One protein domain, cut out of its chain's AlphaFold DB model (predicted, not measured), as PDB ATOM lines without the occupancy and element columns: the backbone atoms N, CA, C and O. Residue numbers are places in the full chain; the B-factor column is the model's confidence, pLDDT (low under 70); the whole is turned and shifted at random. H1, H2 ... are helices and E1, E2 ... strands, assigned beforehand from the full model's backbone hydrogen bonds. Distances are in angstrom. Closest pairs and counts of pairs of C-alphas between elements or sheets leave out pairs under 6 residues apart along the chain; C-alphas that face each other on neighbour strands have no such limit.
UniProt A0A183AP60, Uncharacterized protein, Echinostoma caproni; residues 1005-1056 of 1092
ATOM      1  N   SER A1005     128.225  75.345 127.223       53.56
ATOM      2  CA  SER A1005     128.787  75.807 125.942       53.56
ATOM      3  C   SER A1005     127.719  75.983 124.849       53.56
ATOM      4  O   SER A1005     128.030  76.471 123.763       53.56
ATOM      5  N   THR A1006     126.461  75.622 125.127       52.28
ATOM      6  CA  THR A1006     125.324  75.676 124.185       52.28
ATOM      7  C   THR A1006     124.466  76.924 124.401       52.28
ATOM      8  O   THR A1006     123.999  77.526 123.433       52.28
ATOM      9  N   ASP A1007     124.364  77.393 125.653       60.88
ATOM     10  CA  ASP A1007     123.755  78.683 126.028       60.88
ATOM     11  C   ASP A1007     124.416  79.878 125.319       60.88
ATOM     12  O   ASP A1007     123.867  80.972 125.278       60.88
ATOM     13  N   THR A1008     125.573  79.668 124.692       60.97
ATOM     14  CA  THR A1008     126.280  80.616 123.831       60.97
ATOM     15  C   THR A1008     125.374  81.271 122.780       60.97
ATOM     16  O   THR A1008     125.536  82.461 122.533       60.97
ATOM     17  N   VAL A1009     124.401  80.565 122.179       65.88
ATOM     18  CA  VAL A1009     123.400  81.201 121.285       65.88
ATOM     19  C   VAL A1009     122.367  81.999 122.077       65.88
ATOM     20  O   VAL A1009     122.069  83.127 121.696       65.88
ATOM     21  N   VAL A1010     121.885  81.460 123.197       71.56
ATOM     22  CA  VAL A1010     120.887  82.107 124.063       71.56
ATOM     23  C   VAL A1010     121.410  83.464 124.546       71.56
ATOM     24  O   VAL A1010     120.882  84.516 124.178       71.56
ATOM     25  N   PHE A1011     122.567  83.444 125.208       71.00
ATOM     26  CA  PHE A1011     123.296  84.623 125.665       71.00
ATOM     27  C   PHE A1011     123.646  85.595 124.534       71.00
ATOM     28  O   PHE A1011     123.661  86.804 124.746       71.00
ATOM     29  N   SER A1012     123.891  85.100 123.319       68.31
ATOM     30  CA  SER A1012     124.140  85.974 122.169       68.31
ATOM     31  C   SER A1012     122.895  86.713 121.697       68.31
ATOM     32  O   SER A1012     123.006  87.875 121.317       68.31
ATOM     33  N   THR A1013     121.726  86.064 121.698       70.81
ATOM     34  CA  THR A1013     120.500  86.670 121.150       70.81
ATOM     35  C   THR A1013     119.974  87.841 121.981       70.81
ATOM     36  O   THR A1013     119.472  88.798 121.401       70.81
ATOM     37  N   HIS A1014     120.132  87.810 123.312       76.50
ATOM     38  CA  HIS A1014     119.589  88.847 124.211       76.50
ATOM     39  C   HIS A1014     120.421  89.140 125.476       76.50
ATOM     40  O   HIS A1014     119.944  89.814 126.389       76.50
ATOM     41  N   GLY A1015     121.661  88.655 125.577       74.19
ATOM     42  CA  GLY A1015     122.572  88.999 126.679       74.19
ATOM     43  C   GLY A1015     122.272  88.343 128.034       74.19
ATOM     44  O   GLY A1015     122.840  88.765 129.041       74.19
ATOM     45  N   THR A1016     121.401  87.330 128.098       77.31
ATOM     46  CA  THR A1016     121.133  86.547 129.323       77.31
ATOM     47  C   THR A1016     121.055  85.051 129.000       77.31
ATOM     48  O   THR A1016     120.813  84.687 127.857       77.31
ATOM     49  N   ASN A1017     121.247  84.167 129.984       79.25
ATOM     50  CA  ASN A1017     121.194  82.706 129.781       79.25
ATOM     51  C   ASN A1017     119.760  82.129 129.858       79.25
ATOM     52  O   ASN A1017     119.588  80.948 130.153       79.25
ATOM     53  N   ASP A1018     118.718  82.942 129.661       83.94
ATOM     54  CA  ASP A1018     117.333  82.460 129.720       83.94
ATOM     55  C   ASP A1018     116.813  81.973 128.358       83.94
ATOM     56  O   ASP A1018     116.492  82.760 127.467       83.94
ATOM     57  N   ALA A1019     116.658  80.655 128.240       80.75
ATOM     58  CA  ALA A1019     116.085  79.988 127.076       80.75
ATOM     59  C   ALA A1019     114.670  80.479 126.707       80.75
ATOM     60  O   ALA A1019     114.310  80.452 125.529       80.75
ATOM     61  N   LEU A1020     113.867  80.934 127.679       87.81
ATOM     62  CA  LEU A1020     112.506  81.423 127.430       87.81
ATOM     63  C   LEU A1020     112.531  82.808 126.772       87.81
ATOM     64  O   LEU A1020     111.868  83.016 125.758       87.81
ATOM     65  N   THR A1021     113.354  83.725 127.284       84.81
ATOM     66  CA  THR A1021     113.636  85.023 126.650       84.81
ATOM     67  C   THR A1021     114.180  84.828 125.226       84.81
ATOM     68  O   THR A1021     113.715  85.494 124.303       84.81
ATOM     69  N   SER A1022     115.053  83.840 124.994       80.12
ATOM     70  CA  SER A1022     115.511  83.456 123.644       80.12
ATOM     71  C   SER A1022     114.382  83.033 122.720       80.12
ATOM     72  O   SER A1022     114.260  83.558 121.613       80.12
ATOM     73  N   ALA A1023     113.540  82.100 123.170       84.25
ATOM     74  CA  ALA A1023     112.386  81.658 122.399       84.25
ATOM     75  C   ALA A1023     111.455  82.837 122.071       84.25
ATOM     76  O   ALA A1023     110.953  82.920 120.952       84.25
ATOM     77  N   LEU A1024     111.289  83.789 122.998       88.50
ATOM     78  CA  LEU A1024     110.513  85.006 122.775       88.50
ATOM     79  C   LEU A1024     111.121  85.887 121.671       88.50
ATOM     80  O   LEU A1024     110.407  86.235 120.737       88.50
ATOM     81  N   HIS A1025     112.419  86.208 121.721       81.12
ATOM     82  CA  HIS A1025     113.081  87.017 120.681       81.12
ATOM     83  C   HIS A1025     113.055  86.342 119.297       81.12
ATOM     84  O   HIS A1025     112.826  87.006 118.285       81.12
ATOM     85  N   ILE A1026     113.204  85.013 119.247       79.25
ATOM     86  CA  ILE A1026     113.081  84.227 118.008       79.25
ATOM     87  C   ILE A1026     111.644  84.288 117.457       79.25
ATOM     88  O   ILE A1026     111.459  84.489 116.258       79.25
ATOM     89  N   VAL A1027     110.623  84.157 118.313       85.50
ATOM     90  CA  VAL A1027     109.199  84.217 117.920       85.50
ATOM     91  C   VAL A1027     108.751  85.634 117.541       85.50
ATOM     92  O   VAL A1027     107.909  85.789 116.657       85.50
ATOM     93  N   LEU A1028     109.324  86.670 118.163       85.50
ATOM     94  CA  LEU A1028     109.115  88.075 117.791       85.50
ATOM     95  C   LEU A1028     109.791  88.442 116.457       85.50
ATOM     96  O   LEU A1028     109.380  89.412 115.820       85.50
ATOM     97  N   GLY A1029     110.774  87.651 116.010       82.56
ATOM     98  CA  GLY A1029     111.480  87.847 114.744       82.56
ATOM     99  C   GLY A1029     112.597  88.891 114.807       82.56
ATOM    100  O   GLY A1029     112.791  89.625 113.839       82.56
ATOM    101  N   ASP A1030     113.317  88.985 115.930       80.94
ATOM    102  CA  ASP A1030     114.367  89.993 116.113       80.94
ATOM    103  C   ASP A1030     115.631  89.713 115.266       80.94
ATOM    104  O   ASP A1030     116.374  88.753 115.484       80.94
ATOM    105  N   ASP A1031     115.911  90.613 114.315       78.38
ATOM    106  CA  ASP A1031     117.075  90.576 113.413       78.38
ATOM    107  C   ASP A1031     118.403  90.914 114.132       78.38
ATOM    108  O   ASP A1031     118.874  92.066 114.125       78.38
ATOM    109  N   LEU A1032     119.070  89.904 114.702       76.00
ATOM    110  CA  LEU A1032     120.429  90.049 115.232       76.00
ATOM    111  C   LEU A1032     121.506  89.891 114.142       76.00
ATOM    112  O   LEU A1032     121.514  88.944 113.358       76.00
ATOM    113  N   ALA A1033     122.475  90.810 114.125       72.25
ATOM    114  CA  ALA A1033     123.642  90.717 113.253       72.25
ATOM    115  C   ALA A1033     124.683  89.750 113.840       72.25
ATOM    116  O   ALA A1033     125.213  90.003 114.920       72.25
ATOM    117  N   MET A1034     124.996  88.676 113.113       71.56
ATOM    118  CA  MET A1034     126.043  87.711 113.465       71.56
ATOM    119  C   MET A1034     127.276  87.882 112.574       71.56
ATOM    120  O   MET A1034     127.140  88.093 111.366       71.56
ATOM    121  N   ASP A1035     128.469  87.715 113.145       70.00
ATOM    122  CA  ASP A1035     129.687  87.508 112.360       70.00
ATOM    123  C   ASP A1035     129.704  86.090 111.767       70.00
ATOM    124  O   ASP A1035     129.310  85.116 112.411       70.00
ATOM    125  N   ILE A1036     130.162  85.966 110.518       74.06
ATOM    126  CA  ILE A1036     130.120  84.710 109.758       74.06
ATOM    127  C   ILE A1036     131.511  84.402 109.200       74.06
ATOM    128  O   ILE A1036     132.053  85.167 108.401       74.06
ATOM    129  N   ALA A1037     132.077  83.251 109.567       77.69
ATOM    130  CA  ALA A1037     133.350  82.796 109.017       77.69
ATOM    131  C   ALA A1037     133.146  82.156 107.633       77.69
ATOM    132  O   ALA A1037     132.267  81.314 107.443       77.69
ATOM    133  N   ALA A1038     133.976  82.524 106.657       83.81
ATOM    134  CA  ALA A1038     133.968  81.933 105.321       83.81
ATOM    135  C   ALA A1038     135.056  80.851 105.213       83.81
ATOM    136  O   ALA A1038     136.249  81.162 105.169       83.81
ATOM    137  N   VAL A1039     134.653  79.580 105.174       83.06
ATOM    138  CA  VAL A1039     135.568  78.440 105.045       83.06
ATOM    139  C   VAL A1039     135.912  78.235 103.573       83.06
ATOM    140  O   VAL A1039     135.023  78.013 102.749       83.06
ATOM    141  N   HIS A1040     137.205  78.272 103.264       89.12
ATOM    142  CA  HIS A1040     137.759  78.046 101.930       89.12
ATOM    143  C   HIS A1040     138.634  76.780 101.919       89.12
ATOM    144  O   HIS A1040     139.137  76.367 102.967       89.12
ATOM    145  N   SER A1041     138.804  76.163 100.749       92.38
ATOM    146  CA  SER A1041     139.780  75.099 100.499       92.38
ATOM    147  C   SER A1041     141.189  75.656 100.672       92.38
ATOM    148  O   SER A1041     141.479  76.757 100.199       92.38
ATOM    149  N   ALA A1042     142.061  74.910 101.351       88.75
ATOM    150  CA  ALA A1042     143.455  75.306 101.532       88.75
ATOM    151  C   ALA A1042     144.250  75.203 100.220       88.75
ATOM    152  O   ALA A1042     145.158  75.999 100.000       88.75
ATOM    153  N   ASP A1043     143.881  74.248  99.361       88.50
ATOM    154  CA  ASP A1043     144.630  73.899  98.155       88.50
ATOM    155  C   ASP A1043     144.244  74.792  96.961       88.50
ATOM    156  O   ASP A1043     145.114  75.323  96.274       88.50
ATOM    157  N   ASP A1044     142.940  75.023  96.750       91.12
ATOM    158  CA  ASP A1044     142.427  75.803  95.607       91.12
ATOM    159  C   ASP A1044     142.056  77.257  95.953       91.12
ATOM    160  O   ASP A1044     141.681  78.031  95.072       91.12
ATOM    161  N   GLY A1045     141.997  77.607  97.244       90.88
ATOM    162  CA  GLY A1045     141.341  78.836  97.717       90.88
ATOM    163  C   GLY A1045     139.818  78.876  97.489       90.88
ATOM    164  O   GLY A1045     139.180  79.895  97.751       90.88
ATOM    165  N   SER A1046     139.215  77.787  96.998       90.25
ATOM    166  CA  SER A1046     137.800  77.714  96.617       90.25
ATOM    167  C   SER A1046     136.870  77.863  97.827       90.25
ATOM    168  O   SER A1046     137.108  77.294  98.889       90.25
ATOM    169  N   PHE A1047     135.793  78.643  97.706       90.31
ATOM    170  CA  PHE A1047     134.825  78.801  98.796       90.31
ATOM    171  C   PHE A1047     134.037  77.498  99.017       90.31
ATOM    172  O   PHE A1047     133.379  77.012  98.099       90.31
ATOM    173  N   ILE A1048     134.075  76.958 100.240       92.25
ATOM    174  CA  ILE A1048     133.386  75.711 100.607       92.25
ATOM    175  C   ILE A1048     132.030  76.016 101.246       92.25
ATOM    176  O   ILE A1048     131.004  75.497 100.812       92.25
ATOM    177  N   ARG A1049     132.021  76.801 102.333       88.44
ATOM    178  CA  ARG A1049     130.809  77.088 103.116       88.44
ATOM    179  C   ARG A1049     130.988  78.262 104.066       88.44
ATOM    180  O   ARG A1049     132.091  78.540 104.532       88.44
ATOM    181  N   TYR A1050     129.873  78.870 104.447       82.00
ATOM    182  CA  TYR A1050     129.820  79.711 105.636       82.00
ATOM    183  C   TYR A1050     129.713  78.845 106.891       82.00
ATOM    184  O   TYR A1050     128.979  77.858 106.920       82.00
ATOM    185  N   ALA A1051     130.456  79.223 107.925       78.31
ATOM    186  CA  ALA A1051     130.367  78.685 109.269       78.31
ATOM    187  C   ALA A1051     129.983  79.832 110.209       78.31
ATOM    188  O   ALA A1051     130.788  80.720 110.494       78.31
ATOM    189  N   VAL A1052     128.738  79.815 110.680       70.81
ATOM    190  CA  VAL A1052     128.302  80.676 111.780       70.81
ATOM    191  C   VAL A1052     128.772  80.001 113.064       70.81
ATOM    192  O   VAL A1052     128.146  79.053 113.533       70.81
ATOM    193  N   SER A1053     129.917  80.435 113.596       60.84
ATOM    194  CA  SER A1053     130.250  80.105 114.983       60.84
ATOM    195  C   SER A1053     129.310  80.888 115.899       60.84
ATOM    196  O   SER A1053     128.866  81.981 115.543       60.84
ATOM    197  N   MET A1054     128.968  80.326 117.056       57.78
ATOM    198  CA  MET A1054     128.044  80.972 117.988       57.78
ATOM    199  C   MET A1054     128.631  82.328 118.422       57.78
ATOM    200  O   MET A1054     129.813  82.406 118.751       57.78
ATOM    201  N   LEU A1055     127.809  83.383 118.428       52.56
ATOM    202  CA  LEU A1055     128.202  84.790 118.657       52.56
ATOM    203  C   LEU A1055     128.886  85.063 120.020       52.56
ATOM    204  O   LEU A1055     129.367  86.171 120.266       52.56
ATOM    205  N   GLY A1056     128.903  84.083 120.923       53.75
ATOM    206  CA  GLY A1056     129.379  84.245 122.285       53.75
ATOM    207  C   GLY A1056     130.894  84.394 122.354       53.75
ATOM    208  O   GLY A1056     131.643  83.431 122.208       53.75
TER     209      GLY A1056
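Overview. This is residues 1005 to 1056 of the 1092 residues of an uncharacterized protein of Echinostoma caproni (UniProt A0A183AP60). A two-stranded hairpin, E1 and E2, makes one end of a long, flat shape, and a pair of helices, H1 and H2, packed on each other at a steep angle, makes the other. Between these two ends run residues 1029 to 1036, the link from H2 to E1, and from E2 the last printed residues, 1052 to 1056, run back towards the helical end. The printed part has 52 residues with two named helices and two named strands, in the order H1, H2, E1, E2; the sheet has the order E1 - E2 and is antiparallel, and the class is mixed, helices and strands. The whole is only just loose, close to extended, with a radius of gyration of the C-alphas of 14.5 A, and the C-alphas span 44 by 23 by 12 A.

Arrangement. E1, residues 1037 to 1040, and E2, residues 1047 to 1051, are antiparallel neighbours and form a hairpin, with 154 degrees between their directions. C-alphas 1038 and 1050 face each other at 4.7 A. Across the pair, N 1039 and O 1049 are 2.8 A apart and N 1051 and O 1037 are 2.8 A apart, both within hydrogen-bond range. H1, residues 1008 to 1014, is apart from E1 and from E2. H2, residues 1019 to 1028, is apart from E2. H1 and H2 touch; their closest C-alphas, those of Val 1010 and Ser 1022, are 5.6 A apart. They run the same way at a steep tilt of 55 degrees, and their centres are 10.1 A apart. In H1 and H2 every O i to N i+4 pair is within hydrogen-bond range.

Along the chain. E1 runs 9.6 A from the C-alpha of Ala 1037 to that of His 1040. E2 runs 11.4 A from Phe 1047 to Ala 1051, where the C-alpha is at (130.367, 78.685, 109.269). H2, the longest helix, runs 14.1 A from Ala 1019 to Leu 1028, where the C-alpha is at (109.115, 88.075, 117.791). H1 is 10.6 A long from first to last C-alpha and begins with the C-alpha of Thr 1008 at (126.280, 80.616, 123.831).

Size, cuts and confidence. The two C-alphas farthest apart, those of Leu 1020 in H2 and Asp 1043 in the link between E1 and E2, are 44.1 A apart. The first and last printed C-alphas, of Ser 1005 and Gly 1056, are 9.2 A apart. The printed part has no cut. The link from H1 to H2 is tight; those from H2 to E1, 8 residues, and from E1 to E2, 6 residues, are short. The mean pLDDT of the printed part is 77.2, and residues 1005 to 1009, residue 1012 and residues 1053 to 1056 are under 70.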